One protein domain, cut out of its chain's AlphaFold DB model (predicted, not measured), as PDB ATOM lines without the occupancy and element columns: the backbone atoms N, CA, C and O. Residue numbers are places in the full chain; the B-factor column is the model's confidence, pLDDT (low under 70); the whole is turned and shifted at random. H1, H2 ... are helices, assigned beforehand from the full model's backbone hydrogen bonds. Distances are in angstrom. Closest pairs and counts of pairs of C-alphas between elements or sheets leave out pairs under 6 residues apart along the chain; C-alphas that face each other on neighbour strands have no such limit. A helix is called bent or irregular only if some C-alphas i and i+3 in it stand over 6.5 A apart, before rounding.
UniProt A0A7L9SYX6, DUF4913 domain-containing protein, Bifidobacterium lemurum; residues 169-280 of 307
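Overview. This is residues 169 to 280 of the 307 residues of the protein "DUF4913 domain-containing protein" of Bifidobacterium lemurum (UniProt A0A7L9SYX6). Two long helices, H3 and H4, lie side by side as a helical hairpin, and H1 lies crosswise near H3; the short H5 follows at the end of H4 away from the hairpin's turn. Two long stretches with no named element, residues 187 to 199 and 249 to 271, run past that same end, the first from H2 to H3 and the second from H5 to H6, while H2 and H6 lie far out and touch no helix. The helices are few and loosely joined, with H3 and H4 the one pair that touches along its sides. The printed part has 112 residues with six named helices, in the order H1, H2, H3, H4, H5, H6, and no named strand, and its class is all helix. The whole is compact, with a radius of gyration of the C-alphas of 14.0 A, and the C-alphas span 41 by 37 by 24 A.

Along the chain. H1 comprises residues 169 to 179 and is 14.8 A long from first to last C-alpha, beginning at C-alpha 169 at (93.882, 127.851, 128.816). It is neither bent nor irregular, but only just: C-alphas 173 and 176 are 6.3 A apart. H2, residues 181 to 186, is 9.3 A long. Residues 187 to 199 then run without a named element to H3, residues 200 to 216, which is 23.9 A long and begins at C-alpha 200 at (94.399, 115.851, 121.709). H4, residues 222 to 238, is also 23.9 A long. H5, residues 244 to 248, is short, at 7.2 A. After the 23 residues 249 to 271 comes H6, residues 272 to 278, 10.0 A long, which ends at C-alpha 278 at (86.981, 110.925, 125.119).

Arrangement. H1 and H2 meet only through their link of one residue. H1 is close to H3 but not clearly touching it: the closest C-alphas, those of Phe 171 and Trp 210, are 6.7 A apart, and the lines of the two helices stand at 77 degrees, about perpendicular. H3 and H4 form a helical hairpin; they touch and run opposite ways at a shallow tilt of 10 degrees, with the closest C-alphas, those of Ala 216 and Ser 222, 5.0 A apart. H4 and H5 touch only at the corner by their link, H4 with residues 236 to 238 alone, and the closest C-alphas are those of Val 237 and Leu 244 at 4.9 A. H5 is close to H3 but not clearly touching it, with the C-alphas of Leu 202 and Leu 244 closest at 7.6 A. H6 and H3 are close but not clearly touching: the closest C-alphas, those of Pro 200 and Val 276, are 5.8 A apart, and the helices run opposite ways at a steep tilt of 64 degrees. Among the pairs that stay apart are H1 and H4, H2 and H3, and H4 and H6. Every O i to N i+4 pair is within hydrogen-bond range in H4 and H6, against 5 of 7 in H1, 1 of 2 in H2, 12 of 13 in H3 and 0 of 1 in H5, where 2 of 2 O i to N i+3 pairs are within range.

Size, cuts and confidence. The two C-alphas farthest apart are those of Pro 220 and Asp 251, at 40.9 A. The printed part has no cut. The links from H2 to H3 and from H5 to H6 are long, and the other three are tight. The mean pLDDT of the printed part is 78.7; it is under 70 in residues 181 to 188, 249 to 260 and 279 to 280 of this model.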
ATOM      1  N   PRO A 169      94.270 126.721 129.664       88.44
ATOM      2  CA  PRO A 169      93.882 127.851 128.816       88.44
ATOM      3  C   PRO A 169      94.481 129.191 129.262       88.44
ATOM      4  O   PRO A 169      95.021 129.898 128.420       88.44
ATOM      5  N   ALA A 170      94.475 129.495 130.565       87.12
ATOM      6  CA  ALA A 170      95.104 130.702 131.100       87.12
ATOM      7  C   ALA A 170      96.635 130.706 130.918       87.12
ATOM      8  O   ALA A 170      97.201 131.749 130.607       87.12
ATOM      9  N   PHE A 171      97.309 129.558 131.045       89.62
ATOM     10  CA  PHE A 171      98.740 129.442 130.726       89.62
ATOM     11  C   PHE A 171      99.024 129.688 129.235       89.62
ATOM     12  O   PHE A 171      99.955 130.415 128.897       89.62
ATOM     13  N   VAL A 172      98.216 129.136 128.327       89.06
ATOM     14  CA  VAL A 172      98.406 129.350 126.882       89.06
ATOM     15  C   VAL A 172      98.158 130.815 126.499       89.06
ATOM     16  O   VAL A 172      98.970 131.412 125.801       89.06
ATOM     17  N   GLU A 173      97.086 131.413 127.016       87.62
ATOM     18  CA  GLU A 173      96.674 132.798 126.753       87.62
ATOM     19  C   GLU A 173      97.628 133.844 127.358       87.62
ATOM     20  O   GLU A 173      97.958 134.828 126.702       87.62
ATOM     21  N   LEU A 174      98.106 133.641 128.590       86.69
ATOM     22  CA  LEU A 174      98.912 134.638 129.308       86.69
ATOM     23  C   LEU A 174     100.424 134.414 129.180       86.69
ATOM     24  O   LEU A 174     101.170 135.388 129.186       86.69
ATOM     25  N   TYR A 175     100.889 133.168 129.053       86.94
ATOM     26  CA  TYR A 175     102.317 132.856 128.932       86.94
ATOM     27  C   TYR A 175     102.708 132.528 127.489       86.94
ATOM     28  O   TYR A 175     103.509 133.245 126.892       86.94
ATOM     29  N   VAL A 176     102.119 131.487 126.888       86.38
ATOM     30  CA  VAL A 176     102.570 130.979 125.574       86.38
ATOM     31  C   VAL A 176     102.358 132.009 124.458       86.38
ATOM     32  O   VAL A 176     103.273 132.252 123.672       86.38
ATOM     33  N   ALA A 177     101.200 132.673 124.432       84.88
ATOM     34  CA  ALA A 177     100.883 133.684 123.422       84.88
ATOM     35  C   ALA A 177     101.798 134.921 123.459       84.88
ATOM     36  O   ALA A 177     101.986 135.566 122.429       84.88
ATOM     37  N   HIS A 178     102.376 135.230 124.624       82.69
ATOM     38  CA  HIS A 178     103.215 136.410 124.852       82.69
ATOM     39  C   HIS A 178     104.721 136.106 124.778       82.69
ATOM     40  O   HIS A 178     105.505 136.989 124.442       82.69
ATOM     41  N   MET A 179     105.135 134.864 125.052       80.44
ATOM     42  CA  MET A 179     106.540 134.435 125.007       80.44
ATOM     43  C   MET A 179     107.052 134.130 123.590       80.44
ATOM     44  O   MET A 179     108.228 134.363 123.315       80.44
ATOM     45  N   TRP A 180     106.197 133.637 122.683       73.44
ATOM     46  CA  TRP A 180     106.606 133.207 121.333       73.44
ATOM     47  C   TRP A 180     106.035 133.969 120.106       73.44
ATOM     48  O   TRP A 180     106.214 133.467 118.993       73.44
ATOM     49  N   PRO A 181     105.444 135.186 120.192       67.56
ATOM     50  CA  PRO A 181     104.897 135.863 119.008       67.56
ATOM     51  C   PRO A 181     105.973 136.212 117.966       67.56
ATOM     52  O   PRO A 181     105.775 136.035 116.764       67.56
ATOM     53  N   TYR A 182     107.167 136.605 118.422       57.91
ATOM     54  CA  TYR A 182     108.315 136.920 117.561       57.91
ATOM     55  C   TYR A 182     108.740 135.747 116.660       57.91
ATOM     56  O   TYR A 182     109.206 135.960 115.538       57.91
ATOM     57  N   GLN A 183     108.546 134.496 117.101       55.94
ATOM     58  CA  GLN A 183     108.905 133.335 116.285       55.94
ATOM     59  C   GLN A 183     108.022 133.196 115.048       55.94
ATOM     60  O   GLN A 183     108.524 132.759 114.020       55.94
ATOM     61  N   GLN A 184     106.762 133.630 115.080       55.06
ATOM     62  CA  GLN A 184     105.923 133.581 113.884       55.06
ATOM     63  C   GLN A 184     106.329 134.625 112.829       55.06
ATOM     64  O   GLN A 184     106.191 134.363 111.634       55.06
ATOM     65  N   GLY A 185     106.868 135.772 113.259       50.62
ATOM     66  CA  GLY A 185     107.371 136.820 112.366       50.62
ATOM     67  C   GLY A 185     108.754 136.536 111.765       50.62
ATOM     68  O   GLY A 185     109.025 136.968 110.649       50.62
ATOM     69  N   VAL A 186     109.627 135.809 112.479       50.78
ATOM     70  CA  VAL A 186     111.039 135.615 112.074       50.78
ATOM     71  C   VAL A 186     111.390 134.165 111.729       50.78
ATOM     72  O   VAL A 186     112.143 133.924 110.786       50.78
ATOM     73  N   MET A 187     110.833 133.172 112.427       58.09
ATOM     74  CA  MET A 187     111.009 131.763 112.066       58.09
ATOM     75  C   MET A 187     109.897 131.349 111.105       58.09
ATOM     76  O   MET A 187     108.826 130.899 111.510       58.09
ATOM     77  N   THR A 188     110.182 131.428 109.803       61.66
ATOM     78  CA  THR A 188     109.255 131.062 108.711       61.66
ATOM     79  C   THR A 188     108.640 129.664 108.847       61.66
ATOM     80  O   THR A 188     107.587 129.407 108.265       61.66
ATOM     81  N   LYS A 189     109.243 128.781 109.654       71.31
ATOM     82  CA  LYS A 189     108.779 127.421 109.959       71.31
ATOM     83  C   LYS A 189     107.763 127.314 111.105       71.31
ATOM     84  O   LYS A 189     107.118 126.281 111.202       71.31
ATOM     85  N   PHE A 190     107.567 128.332 111.945       77.75
ATOM     86  CA  PHE A 190     106.627 128.262 113.074       77.75
ATOM     87  C   PHE A 190     105.176 128.523 112.625       77.75
ATOM     88  O   PHE A 190     104.900 129.503 111.920       77.75
ATOM     89  N   GLN A 191     104.241 127.649 113.008       81.12
ATOM     90  CA  GLN A 191     102.802 127.783 112.761       81.12
ATOM     91  C   GLN A 191     102.011 127.623 114.056       81.12
ATOM     92  O   GLN A 191     101.873 126.521 114.581       81.12
ATOM     93  N   TRP A 192     101.418 128.718 114.527       85.00
ATOM     94  CA  TRP A 192     100.467 128.668 115.629       85.00
ATOM     95  C   TRP A 192      99.106 128.095 115.193       85.00
ATOM     96  O   TRP A 192      98.700 128.236 114.038       85.00
ATOM     97  N   VAL A 193      98.389 127.464 116.131       85.44
ATOM     98  CA  VAL A 193      97.034 126.923 115.929       85.44
ATOM     99  C   VAL A 193      96.093 127.534 116.979       85.44
ATOM    100  O   VAL A 193      96.098 127.088 118.129       85.44
ATOM    101  N   PRO A 194      95.253 128.527 116.616       83.94
ATOM    102  CA  PRO A 194      94.382 129.229 117.566       83.94
ATOM    103  C   PRO A 194      93.388 128.324 118.299       83.94
ATOM    104  O   PRO A 194      93.061 128.565 119.461       83.94
ATOM    105  N   GLU A 195      92.944 127.256 117.632       86.88
ATOM    106  CA  GLU A 195      92.055 126.222 118.172       86.88
ATOM    107  C   GLU A 195      92.812 124.959 118.629       86.88
ATOM    108  O   GLU A 195      92.316 123.841 118.487       86.88
ATOM    109  N   TRP A 196      94.022 125.112 119.184       87.56
ATOM    110  CA  TRP A 196      94.855 124.015 119.716       87.56
ATOM    111  C   TRP A 196      94.075 123.011 120.584       87.56
ATOM    112  O   TRP A 196      94.351 121.813 120.563       87.56
ATOM    113  N   TRP A 197      93.061 123.498 121.305       86.69
ATOM    114  CA  TRP A 197      92.178 122.734 122.183       86.69
ATOM    115  C   TRP A 197      91.346 121.657 121.473       86.69
ATOM    116  O   TRP A 197      90.854 120.756 122.148       86.69
ATOM    117  N   ARG A 198      91.190 121.719 120.141       85.12
ATOM    118  CA  ARG A 198      90.492 120.702 119.332       85.12
ATOM    119  C   ARG A 198      91.307 119.424 119.126       85.12
ATOM    120  O   ARG A 198      90.731 118.403 118.763       85.12
ATOM    121  N   TYR A 199      92.625 119.469 119.331       85.69
ATOM    122  CA  TYR A 199      93.546 118.411 118.918       85.69
ATOM    123  C   TYR A 199      94.216 117.751 120.136       85.69
ATOM    124  O   TYR A 199      95.089 118.372 120.750       85.69
ATOM    125  N   PRO A 200      93.891 116.488 120.487       83.81
ATOM    126  CA  PRO A 200      94.399 115.851 121.709       83.81
ATOM    127  C   PRO A 200      95.935 115.786 121.760       83.81
ATOM    128  O   PRO A 200      96.527 115.952 122.826       83.81
ATOM    129  N   ALA A 201      96.586 115.632 120.602       83.00
ATOM    130  CA  ALA A 201      98.042 115.631 120.480       83.00
ATOM    131  C   ALA A 201      98.696 116.981 120.841       83.00
ATOM    132  O   ALA A 201      99.770 116.981 121.437       83.00
ATOM    133  N   LEU A 202      98.059 118.122 120.536       86.00
ATOM    134  CA  LEU A 202      98.553 119.444 120.956       86.00
ATOM    135  C   LEU A 202      98.256 119.686 122.441       86.00
ATOM    136  O   LEU A 202      99.127 120.122 123.190       86.00
ATOM    137  N   VAL A 203      97.038 119.346 122.874       88.12
ATOM    138  CA  VAL A 203      96.577 119.486 124.264       88.12
ATOM    139  C   VAL A 203      97.504 118.761 125.239       88.12
ATOM    140  O   VAL A 203      97.849 119.336 126.267       88.12
ATOM    141  N   GLY A 204      97.947 117.544 124.912       85.38
ATOM    142  CA  GLY A 204      98.857 116.773 125.759       85.38
ATOM    143  C   GLY A 204     100.225 117.430 125.961       85.38
ATOM    144  O   GLY A 204     100.699 117.530 127.090       85.38
ATOM    145  N   GLN A 205     100.836 117.936 124.884       88.19
ATOM    146  CA  GLN A 205     102.138 118.610 124.963       88.19
ATOM    147  C   GLN A 205     102.035 119.949 125.707       88.19
ATOM    148  O   GLN A 205     102.913 120.292 126.496       88.19
ATOM    149  N   LEU A 206     100.934 120.682 125.518       89.44
ATOM    150  CA  LEU A 206     100.676 121.933 126.227       89.44
ATOM    151  C   LEU A 206     100.360 121.707 127.722       89.44
ATOM    152  O   LEU A 206     100.855 122.469 128.549       89.44
ATOM    153  N   ASP A 207      99.617 120.655 128.101       88.19
ATOM    154  CA  ASP A 207      99.381 120.297 129.516       88.19
ATOM    155  C   ASP A 207     100.676 119.847 130.208       88.19
ATOM    156  O   ASP A 207     100.942 120.258 131.336       88.19
ATOM    157  N   ALA A 208     101.525 119.081 129.512       88.00
ATOM    158  CA  ALA A 208     102.855 118.714 129.994       88.00
ATOM    159  C   ALA A 208     103.761 119.946 130.185       88.00
ATOM    160  O   ALA A 208     104.388 120.083 131.234       88.00
ATOM    161  N   MET A 209     103.783 120.879 129.223       90.06
ATOM    162  CA  MET A 209     104.548 122.128 129.327       90.06
ATOM    163  C   MET A 209     104.045 123.024 130.466       90.06
ATOM    164  O   MET A 209     104.852 123.579 131.210       90.06
ATOM    165  N   TRP A 210     102.725 123.123 130.655       90.75
ATOM    166  CA  TRP A 210     102.132 123.821 131.797       90.75
ATOM    167  C   TRP A 210     102.562 123.178 133.118       90.75
ATOM    168  O   TRP A 210     103.121 123.860 133.969       90.75
ATOM    169  N   ARG A 211     102.405 121.859 133.278       88.25
ATOM    170  CA  ARG A 211     102.835 121.128 134.485       88.25
ATOM    171  C   ARG A 211     104.334 121.284 134.766       88.25
ATOM    172  O   ARG A 211     104.714 121.446 135.924       88.25
ATOM    173  N   ALA A 212     105.171 121.297 133.728       89.19
ATOM    174  CA  ALA A 212     106.603 121.562 133.853       89.19
ATOM    175  C   ALA A 212     106.883 122.993 134.351       89.19
ATOM    176  O   ALA A 212     107.695 123.158 135.256       89.19
ATOM    177  N   TYR A 213     106.171 124.009 133.850       90.19
ATOM    178  CA  TYR A 213     106.238 125.391 134.351       90.19
ATOM    179  C   TYR A 213     105.752 125.515 135.811       90.19
ATOM    180  O   TYR A 213     106.395 126.165 136.639       90.19
ATOM    181  N   GLU A 214     104.640 124.852 136.152       89.75
ATOM    182  CA  GLU A 214     104.078 124.802 137.510       89.75
ATOM    183  C   GLU A 214     105.040 124.163 138.527       89.75
ATOM    184  O   GLU A 214     105.061 124.573 139.690       89.75
ATOM    185  N   HIS A 215     105.858 123.198 138.096       87.88
ATOM    186  CA  HIS A 215     106.931 122.612 138.901       87.88
ATOM    187  C   HIS A 215     108.186 123.500 138.929       87.88
ATOM    188  O   HIS A 215     108.724 123.784 139.999       87.88
ATOM    189  N   ALA A 216     108.641 123.986 137.769       88.94
ATOM    190  CA  ALA A 216     109.914 124.686 137.609       88.94
ATOM    191  C   ALA A 216     110.016 125.991 138.410       88.94
ATOM    192  O   ALA A 216     111.111 126.323 138.855       88.94
ATOM    193  N   ARG A 217     108.908 126.708 138.661       87.94
ATOM    194  CA  ARG A 217     108.952 127.910 139.521       87.94
ATOM    195  C   ARG A 217     109.195 127.604 141.001       87.94
ATOM    196  O   ARG A 217     109.591 128.498 141.739       87.94
ATOM    197  N   LYS A 218     108.890 126.383 141.456       86.38
ATOM    198  CA  LYS A 218     108.951 125.997 142.880       86.38
ATOM    199  C   LYS A 218     110.371 125.653 143.336       86.38
ATOM    200  O   LYS A 218     110.581 125.379 144.511       86.38
ATOM    201  N   GLN A 219     111.335 125.666 142.415       84.12
ATOM    202  CA  GLN A 219     112.736 125.347 142.655       84.12
ATOM    203  C   GLN A 219     113.632 126.454 142.071       84.12
ATOM    204  O   GLN A 219     113.411 126.872 140.931       84.12
ATOM    205  N   PRO A 220     114.662 126.925 142.796       80.38
ATOM    206  CA  PRO A 220     115.640 127.851 142.235       80.38
ATOM    207  C   PRO A 220     116.410 127.184 141.082       80.38
ATOM    208  O   PRO A 220     116.706 125.993 141.121       80.38
ATOM    209  N   GLY A 221     116.724 127.946 140.032       81.12
ATOM    210  CA  GLY A 221     117.461 127.462 138.853       81.12
ATOM    211  C   GLY A 221     116.632 126.658 137.838       81.12
ATOM    212  O   GLY A 221     116.800 126.863 136.636       81.12
ATOM    213  N   SER A 222     115.680 125.823 138.276       87.94
ATOM    214  CA  SER A 222     114.870 124.957 137.392       87.94
ATOM    215  C   SER A 222     114.114 125.717 136.290       87.94
ATOM    216  O   SER A 222     113.894 125.183 135.203       87.94
ATOM    217  N   MET A 223     113.780 126.992 136.517       87.38
ATOM    218  CA  MET A 223     113.138 127.858 135.522       87.38
ATOM    219  C   MET A 223     114.013 128.152 134.282       87.38
ATOM    220  O   MET A 223     113.479 128.349 133.191       87.38
ATOM    221  N   PHE A 224     115.346 128.138 134.394       84.88
ATOM    222  CA  PHE A 224     116.243 128.274 133.234       84.88
ATOM    223  C   PHE A 224     116.175 127.029 132.338       84.88
ATOM    224  O   PHE A 224     115.960 127.134 131.129       84.88
ATOM    225  N   ILE A 225     116.252 125.846 132.957       87.75
ATOM    226  CA  ILE A 225     116.154 124.541 132.288       87.75
ATOM    227  C   ILE A 225     114.804 124.408 131.568       87.75
ATOM    228  O   ILE A 225     114.763 124.003 130.405       87.75
ATOM    229  N   PHE A 226     113.713 124.828 132.221       89.75
ATOM    230  CA  PHE A 226     112.377 124.849 131.623       89.75
ATOM    231  C   PHE A 226     112.326 125.639 130.305       89.75
ATOM    232  O   PHE A 226     111.772 125.138 129.333       89.75
ATOM    233  N   ASN A 227     112.917 126.839 130.232       85.25
ATOM    234  CA  ASN A 227     112.851 127.662 129.015       85.25
ATOM    235  C   ASN A 227     113.567 127.001 127.821       85.25
ATOM    236  O   ASN A 227     113.047 127.028 126.705       85.25
ATOM    237  N   ILE A 228     114.716 126.359 128.058       85.94
ATOM    238  CA  ILE A 228     115.455 125.612 127.024       85.94
ATOM    239  C   ILE A 228     114.617 124.425 126.521       85.94
ATOM    240  O   ILE A 228     114.490 124.210 125.315       85.94
ATOM    241  N   GLN A 229     114.001 123.674 127.437       87.81
ATOM    242  CA  GLN A 229     113.161 122.520 127.096       87.81
ATOM    243  C   GLN A 229     111.860 122.930 126.387       87.81
ATOM    244  O   GLN A 229     111.460 122.280 125.420       87.81
ATOM    245  N   ALA A 230     111.228 124.029 126.810       85.94
ATOM    246  CA  ALA A 230     110.022 124.574 126.192       85.94
ATOM    247  C   ALA A 230     110.264 124.999 124.736       85.94
ATOM    248  O   ALA A 230     109.445 124.691 123.875       85.94
ATOM    249  N   PHE A 231     111.410 125.621 124.427       79.75
ATOM    250  CA  PHE A 231     111.792 125.946 123.047       79.75
ATOM    251  C   PHE A 231     111.851 124.688 122.165       79.75
ATOM    252  O   PHE A 231     111.221 124.638 121.108       79.75
ATOM    253  N   GLY A 232     112.572 123.649 122.610       82.94
ATOM    254  CA  GLY A 232     112.713 122.397 121.857       82.94
ATOM    255  C   GLY A 232     111.392 121.641 121.680       82.94
ATOM    256  O   GLY A 232     111.157 121.030 120.637       82.94
ATOM    257  N   LEU A 233     110.495 121.723 122.668       86.25
ATOM    258  CA  LEU A 233     109.136 121.198 122.560       86.25
ATOM    259  C   LEU A 233     108.312 121.972 121.523       86.25
ATOM    260  O   LEU A 233     107.633 121.357 120.705       86.25
ATOM    261  N   LEU A 234     108.372 123.306 121.536       83.31
ATOM    262  CA  LEU A 234     107.572 124.148 120.647       83.31
ATOM    263  C   LEU A 234     107.986 124.018 119.180       83.31
ATOM    264  O   LEU A 234     107.095 123.913 118.341       83.31
ATOM    265  N   ASP A 235     109.281 123.919 118.864       82.75
ATOM    266  CA  ASP A 235     109.717 123.576 117.501       82.75
ATOM    267  C   ASP A 235     109.201 122.181 117.101       82.75
ATOM    268  O   ASP A 235     108.500 122.037 116.102       82.75
ATOM    269  N   ARG A 236     109.401 121.153 117.940       83.88
ATOM    270  CA  ARG A 236     108.913 119.790 117.651       83.88
ATOM    271  C   ARG A 236     107.389 119.701 117.457       83.88
ATOM    272  O   ARG A 236     106.914 118.793 116.775       83.88
ATOM    273  N   VAL A 237     106.605 120.596 118.055       85.31
ATOM    274  CA  VAL A 237     105.135 120.575 117.971       85.31
ATOM    275  C   VAL A 237     104.601 121.471 116.847       85.31
ATOM    276  O   VAL A 237     103.785 121.002 116.052       85.31
ATOM    277  N   PHE A 238     105.059 122.721 116.758       84.06
ATOM    278  CA  PHE A 238     104.474 123.782 115.923       84.06
ATOM    279  C   PHE A 238     105.256 124.084 114.629       84.06
ATOM    280  O   PHE A 238     104.907 125.016 113.901       84.06
ATOM    281  N   ASN A 239     106.294 123.311 114.298       83.12
ATOM    282  CA  ASN A 239     107.021 123.446 113.032       83.12
ATOM    283  C   ASN A 239     106.216 122.891 111.833       83.12
ATOM    284  O   ASN A 239     105.739 121.754 111.857       83.12
ATOM    285  N   LYS A 240     106.097 123.690 110.766       76.44
ATOM    286  CA  LYS A 240     105.386 123.394 109.503       76.44
ATOM    287  C   LYS A 240     105.950 122.194 108.747       76.44
ATOM    288  O   LYS A 240     105.197 121.465 108.105       76.44
ATOM    289  N   ASP A 241     107.263 121.997 108.810       78.00
ATOM    290  CA  ASP A 241     107.977 121.023 107.983       78.00
ATOM    291  C   ASP A 241     108.045 119.646 108.655       78.00
ATOM    292  O   ASP A 241     108.048 118.617 107.976       78.00
ATOM    293  N   THR A 242     108.117 119.614 109.986       77.06
ATOM    294  CA  THR A 242     108.475 118.413 110.765       77.06
ATOM    295  C   THR A 242     107.594 118.162 111.989       77.06
ATOM    296  O   THR A 242     107.629 117.058 112.531       77.06
ATOM    297  N   GLY A 243     106.829 119.157 112.444       78.62
ATOM    298  CA  GLY A 243     106.084 119.101 113.698       78.62
ATOM    299  C   GLY A 243     104.696 118.476 113.584       78.62
ATOM    300  O   GLY A 243     104.182 118.206 112.495       78.62
ATOM    301  N   LEU A 244     104.048 118.284 114.737       78.75
ATOM    302  CA  LEU A 244     102.687 117.736 114.823       78.75
ATOM    303  C   LEU A 244     101.671 118.550 114.005       78.75
ATOM    304  O   LEU A 244     100.792 117.956 113.377       78.75
ATOM    305  N   VAL A 245     101.820 119.879 113.946       78.50
ATOM    306  CA  VAL A 245     100.936 120.764 113.164       78.50
ATOM    307  C   VAL A 245     100.916 120.416 111.668       78.50
ATOM    308  O   VAL A 245      99.856 120.530 111.051       78.50
ATOM    309  N   ARG A 246     102.006 119.876 111.093       77.00
ATOM    310  CA  ARG A 246     102.045 119.443 109.681       77.00
ATOM    311  C   ARG A 246     100.964 118.410 109.347       77.00
ATOM    312  O   ARG A 246     100.398 118.440 108.259       77.00
ATOM    313  N   SER A 247     100.660 117.510 110.283       72.19
ATOM    314  CA  SER A 247      99.632 116.471 110.103       72.19
ATOM    315  C   SER A 247      98.192 116.969 110.274       72.19
ATOM    316  O   SER A 247      97.257 116.253 109.929       72.19
ATOM    317  N   LEU A 248      97.997 118.194 110.781       70.81
ATOM    318  CA  LEU A 248      96.671 118.761 111.046       70.81
ATOM    319  C   LEU A 248      96.059 119.470 109.829       70.81
ATOM    320  O   LEU A 248      94.881 119.816 109.869       70.81
ATOM    321  N   GLY A 249      96.844 119.706 108.768       65.19
ATOM    322  CA  GLY A 249      96.367 120.307 107.516       65.19
ATOM    323  C   GLY A 249      95.830 121.739 107.652       65.19
ATOM    324  O   GLY A 249      95.020 122.164 106.834       65.19
ATOM    325  N   VAL A 250      96.231 122.471 108.696       67.62
ATOM    326  CA  VAL A 250      95.758 123.838 108.960       67.62
ATOM    327  C   VAL A 250      96.396 124.810 107.965       67.62
ATOM    328  O   VAL A 250      97.620 124.844 107.837       67.62
ATOM    329  N   ASP A 251      95.585 125.645 107.310       60.75
ATOM    330  CA  ASP A 251      96.065 126.665 106.370       60.75
ATOM    331  C   ASP A 251      97.022 127.659 107.055       60.75
ATOM    332  O   ASP A 251      96.608 128.480 107.883       60.75
ATOM    333  N   ALA A 252      98.303 127.622 106.678       59.16
ATOM    334  CA  ALA A 252      99.355 128.440 107.287       59.16
ATOM    335  C   ALA A 252      99.176 129.957 107.074       59.16
ATOM    336  O   ALA A 252      99.785 130.751 107.791       59.16
ATOM    337  N   ASP A 253      98.332 130.364 106.122       57.94
ATOM    338  CA  ASP A 253      98.012 131.765 105.835       57.94
ATOM    339  C   ASP A 253      96.850 132.321 106.672       57.94
ATOM    340  O   ASP A 253      96.817 133.520 106.928       57.94
ATOM    341  N   LYS A 254      95.932 131.470 107.158       56.88
ATOM    342  CA  LYS A 254      94.752 131.903 107.941       56.88
ATOM    343  C   LYS A 254      95.047 132.153 109.422       56.88
ATOM    344  O   LYS A 254      94.211 132.714 110.118       56.88
ATOM    345  N   CYS A 255      96.210 131.714 109.903       57.94
ATOM    346  CA  CYS A 255      96.615 131.793 111.311       57.94
ATOM    347  C   CYS A 255      97.877 132.652 111.511       57.94
ATOM    348  O   CYS A 255      98.643 132.394 112.440       57.94
ATOM    349  N   LYS A 256      98.144 133.616 110.618       59.16
ATOM    350  CA  LYS A 256      99.263 134.563 110.755       59.16
ATOM    351  C   LYS A 256      98.947 135.631 111.805       59.16
ATOM    352  O   LYS A 256      97.804 136.057 111.924       59.16
ATOM    353  N   THR A 257      99.982 136.037 112.532       59.78
ATOM    354  CA  THR A 257      99.954 137.075 113.570       59.78
ATOM    355  C   THR A 257     100.890 138.194 113.134       59.78
ATOM    356  O   THR A 257     101.965 137.894 112.602       59.78
ATOM    357  N   ASP A 258     100.508 139.451 113.347       56.66
ATOM    358  CA  ASP A 258     101.359 140.595 113.021       56.66
ATOM    359  C   ASP A 258     102.525 140.762 114.012       56.66
ATOM    360  O   ASP A 258     102.564 140.189 115.105       56.66
ATOM    361  N   VAL A 259     103.555 141.499 113.591       61.16
ATOM    362  CA  VAL A 259     104.858 141.493 114.272       61.16
ATOM    363  C   VAL A 259     104.765 142.157 115.654       61.16
ATOM    364  O   VAL A 259     104.595 143.370 115.767       61.16
ATOM    365  N   ASN A 260     105.004 141.350 116.694       63.84
ATOM    366  CA  ASN A 260     104.875 141.655 118.131       63.84
ATOM    367  C   ASN A 260     103.445 141.639 118.709       63.84
ATOM    368  O   ASN A 260     103.293 141.934 119.895       63.84
ATOM    369  N   GLU A 261     102.417 141.252 117.949       72.88
ATOM    370  CA  GLU A 261     101.098 140.968 118.532       72.88
ATOM    371  C   GLU A 261     101.073 139.572 119.190       72.88
ATOM    372  O   GLU A 261     101.750 138.660 118.708       72.88
ATOM    373  N   PRO A 262     100.336 139.366 120.302       74.56
ATOM    374  CA  PRO A 262     100.277 138.070 120.977       74.56
ATOM    375  C   PRO A 262      99.570 137.018 120.114       74.56
ATOM    376  O   PRO A 262      98.590 137.314 119.430       74.56
ATOM    377  N   LEU A 263     100.035 135.764 120.175       78.50
ATOM    378  CA  LEU A 263      99.513 134.688 119.324       78.50
ATOM    379  C   LEU A 263      97.991 134.496 119.527       78.50
ATOM    380  O   LEU A 263      97.550 134.300 120.666       78.50
ATOM    381  N   PRO A 264      97.171 134.492 118.458       79.75
ATOM    382  CA  PRO A 264      95.716 134.464 118.567       79.75
ATOM    383  C   PRO A 264      95.238 133.178 119.247       79.75
ATOM    384  O   PRO A 264      95.460 132.073 118.754       79.75
ATOM    385  N   CYS A 265      94.568 133.314 120.393       82.06
ATOM    386  CA  CYS A 265      94.117 132.194 121.220       82.06
ATOM    387  C   CYS A 265      92.589 132.157 121.317       82.06
ATOM    388  O   CYS A 265      91.974 133.026 121.933       82.06
ATOM    389  N   VAL A 266      91.959 131.115 120.764       84.75
ATOM    390  CA  VAL A 266      90.510 130.914 120.902       84.75
ATOM    391  C   VAL A 266      90.222 130.277 122.261       84.75
ATOM    392  O   VAL A 266      90.613 129.137 122.521       84.75
ATOM    393  N   ARG A 267      89.513 131.005 123.134       82.62
ATOM    394  CA  ARG A 267      89.063 130.508 124.446       82.62
ATOM    395  C   ARG A 267      88.192 129.252 124.259       82.62
ATOM    396  O   ARG A 267      87.156 129.339 123.599       82.62
ATOM    397  N   PRO A 268      88.559 128.097 124.839       86.62
ATOM    398  CA  PRO A 268      87.875 126.843 124.550       86.62
ATOM    399  C   PRO A 268      86.509 126.728 125.259       86.62
ATOM    400  O   PRO A 268      86.337 127.250 126.367       86.62
ATOM    401  N   PRO A 269      85.531 126.013 124.670       84.56
ATOM    402  CA  PRO A 269      84.174 125.906 125.207       84.56
ATOM    403  C   PRO A 269      84.112 125.116 126.524       84.56
ATOM    404  O   PRO A 269      84.909 124.211 126.779       84.56
ATOM    405  N   LYS A 270      83.129 125.418 127.384       79.75
ATOM    406  CA  LYS A 270      82.951 124.723 128.675       79.75
ATOM    407  C   LYS A 270      82.821 123.209 128.464       79.75
ATOM    408  O   LYS A 270      81.893 122.751 127.812       79.75
ATOM    409  N   GLY A 271      83.734 122.440 129.062       78.31
ATOM    410  CA  GLY A 271      83.763 120.977 128.958       78.31
ATOM    411  C   GLY A 271      84.700 120.403 127.889       78.31
ATOM    412  O   GLY A 271      84.873 119.187 127.882       78.31
ATOM    413  N   TRP A 272      85.363 121.235 127.070       82.00
ATOM    414  CA  TRP A 272      86.259 120.815 125.974       82.00
ATOM    415  C   TRP A 272      87.242 119.689 126.342       82.00
ATOM    416  O   TRP A 272      87.391 118.739 125.580       82.00
ATOM    417  N   ARG A 273      87.860 119.743 127.536       78.00
ATOM    418  CA  ARG A 273      88.785 118.699 128.008       78.00
ATOM    419  C   ARG A 273      88.130 117.315 128.028       78.00
ATOM    420  O   ARG A 273      88.802 116.349 127.712       78.00
ATOM    421  N   ARG A 274      86.850 117.195 128.405       76.44
ATOM    422  CA  ARG A 274      86.155 115.896 128.459       76.44
ATOM    423  C   ARG A 274      85.895 115.349 127.057       76.44
ATOM    424  O   ARG A 274      86.088 114.161 126.842       76.44
ATOM    425  N   GLU A 275      85.501 116.223 126.136       77.06
ATOM    426  CA  GLU A 275      85.247 115.876 124.736       77.06
ATOM    427  C   GLU A 275      86.525 115.365 124.062       77.06
ATOM    428  O   GLU A 275      86.586 114.235 123.592       77.06
ATOM    429  N   VAL A 276      87.601 116.149 124.124       75.75
ATOM    430  CA  VAL A 276      88.884 115.808 123.491       75.75
ATOM    431  C   VAL A 276      89.561 114.608 124.161       75.75
ATOM    432  O   VAL A 276      90.171 113.788 123.479       75.75
ATOM    433  N   MET A 277      89.403 114.434 125.478       72.00
ATOM    434  CA  MET A 277      89.889 113.239 126.179       72.00
ATOM    435  C   MET A 277      89.010 111.999 125.984       72.00
ATOM    436  O   MET A 277      89.473 110.907 126.300       72.00
ATOM    437  N   SER A 278      87.785 112.112 125.454       71.56
ATOM    438  CA  SER A 278      86.981 110.925 125.119       71.56
ATOM    439  C   SER A 278      87.678 110.076 124.050       71.56
ATOM    440  O   SER A 278      87.743 108.861 124.183       71.56
ATOM    441  N   GLN A 279      88.330 110.736 123.087       69.06
ATOM    442  CA  GLN A 279      89.121 110.137 122.006       69.06
ATOM    443  C   GLN A 279      90.388 109.413 122.500       69.06
ATOM    444  O   GLN A 279      90.957 108.606 121.771       69.06
ATOM    445  N   LEU A 280      90.851 109.720 123.719       65.69
ATOM    446  CA  LEU A 280      92.020 109.093 124.349       65.69
ATOM    447  C   LEU A 280      91.652 108.118 125.475       65.69
ATOM    448  O   LEU A 280      92.522 107.383 125.949       65.69
TER     449      LEU A 280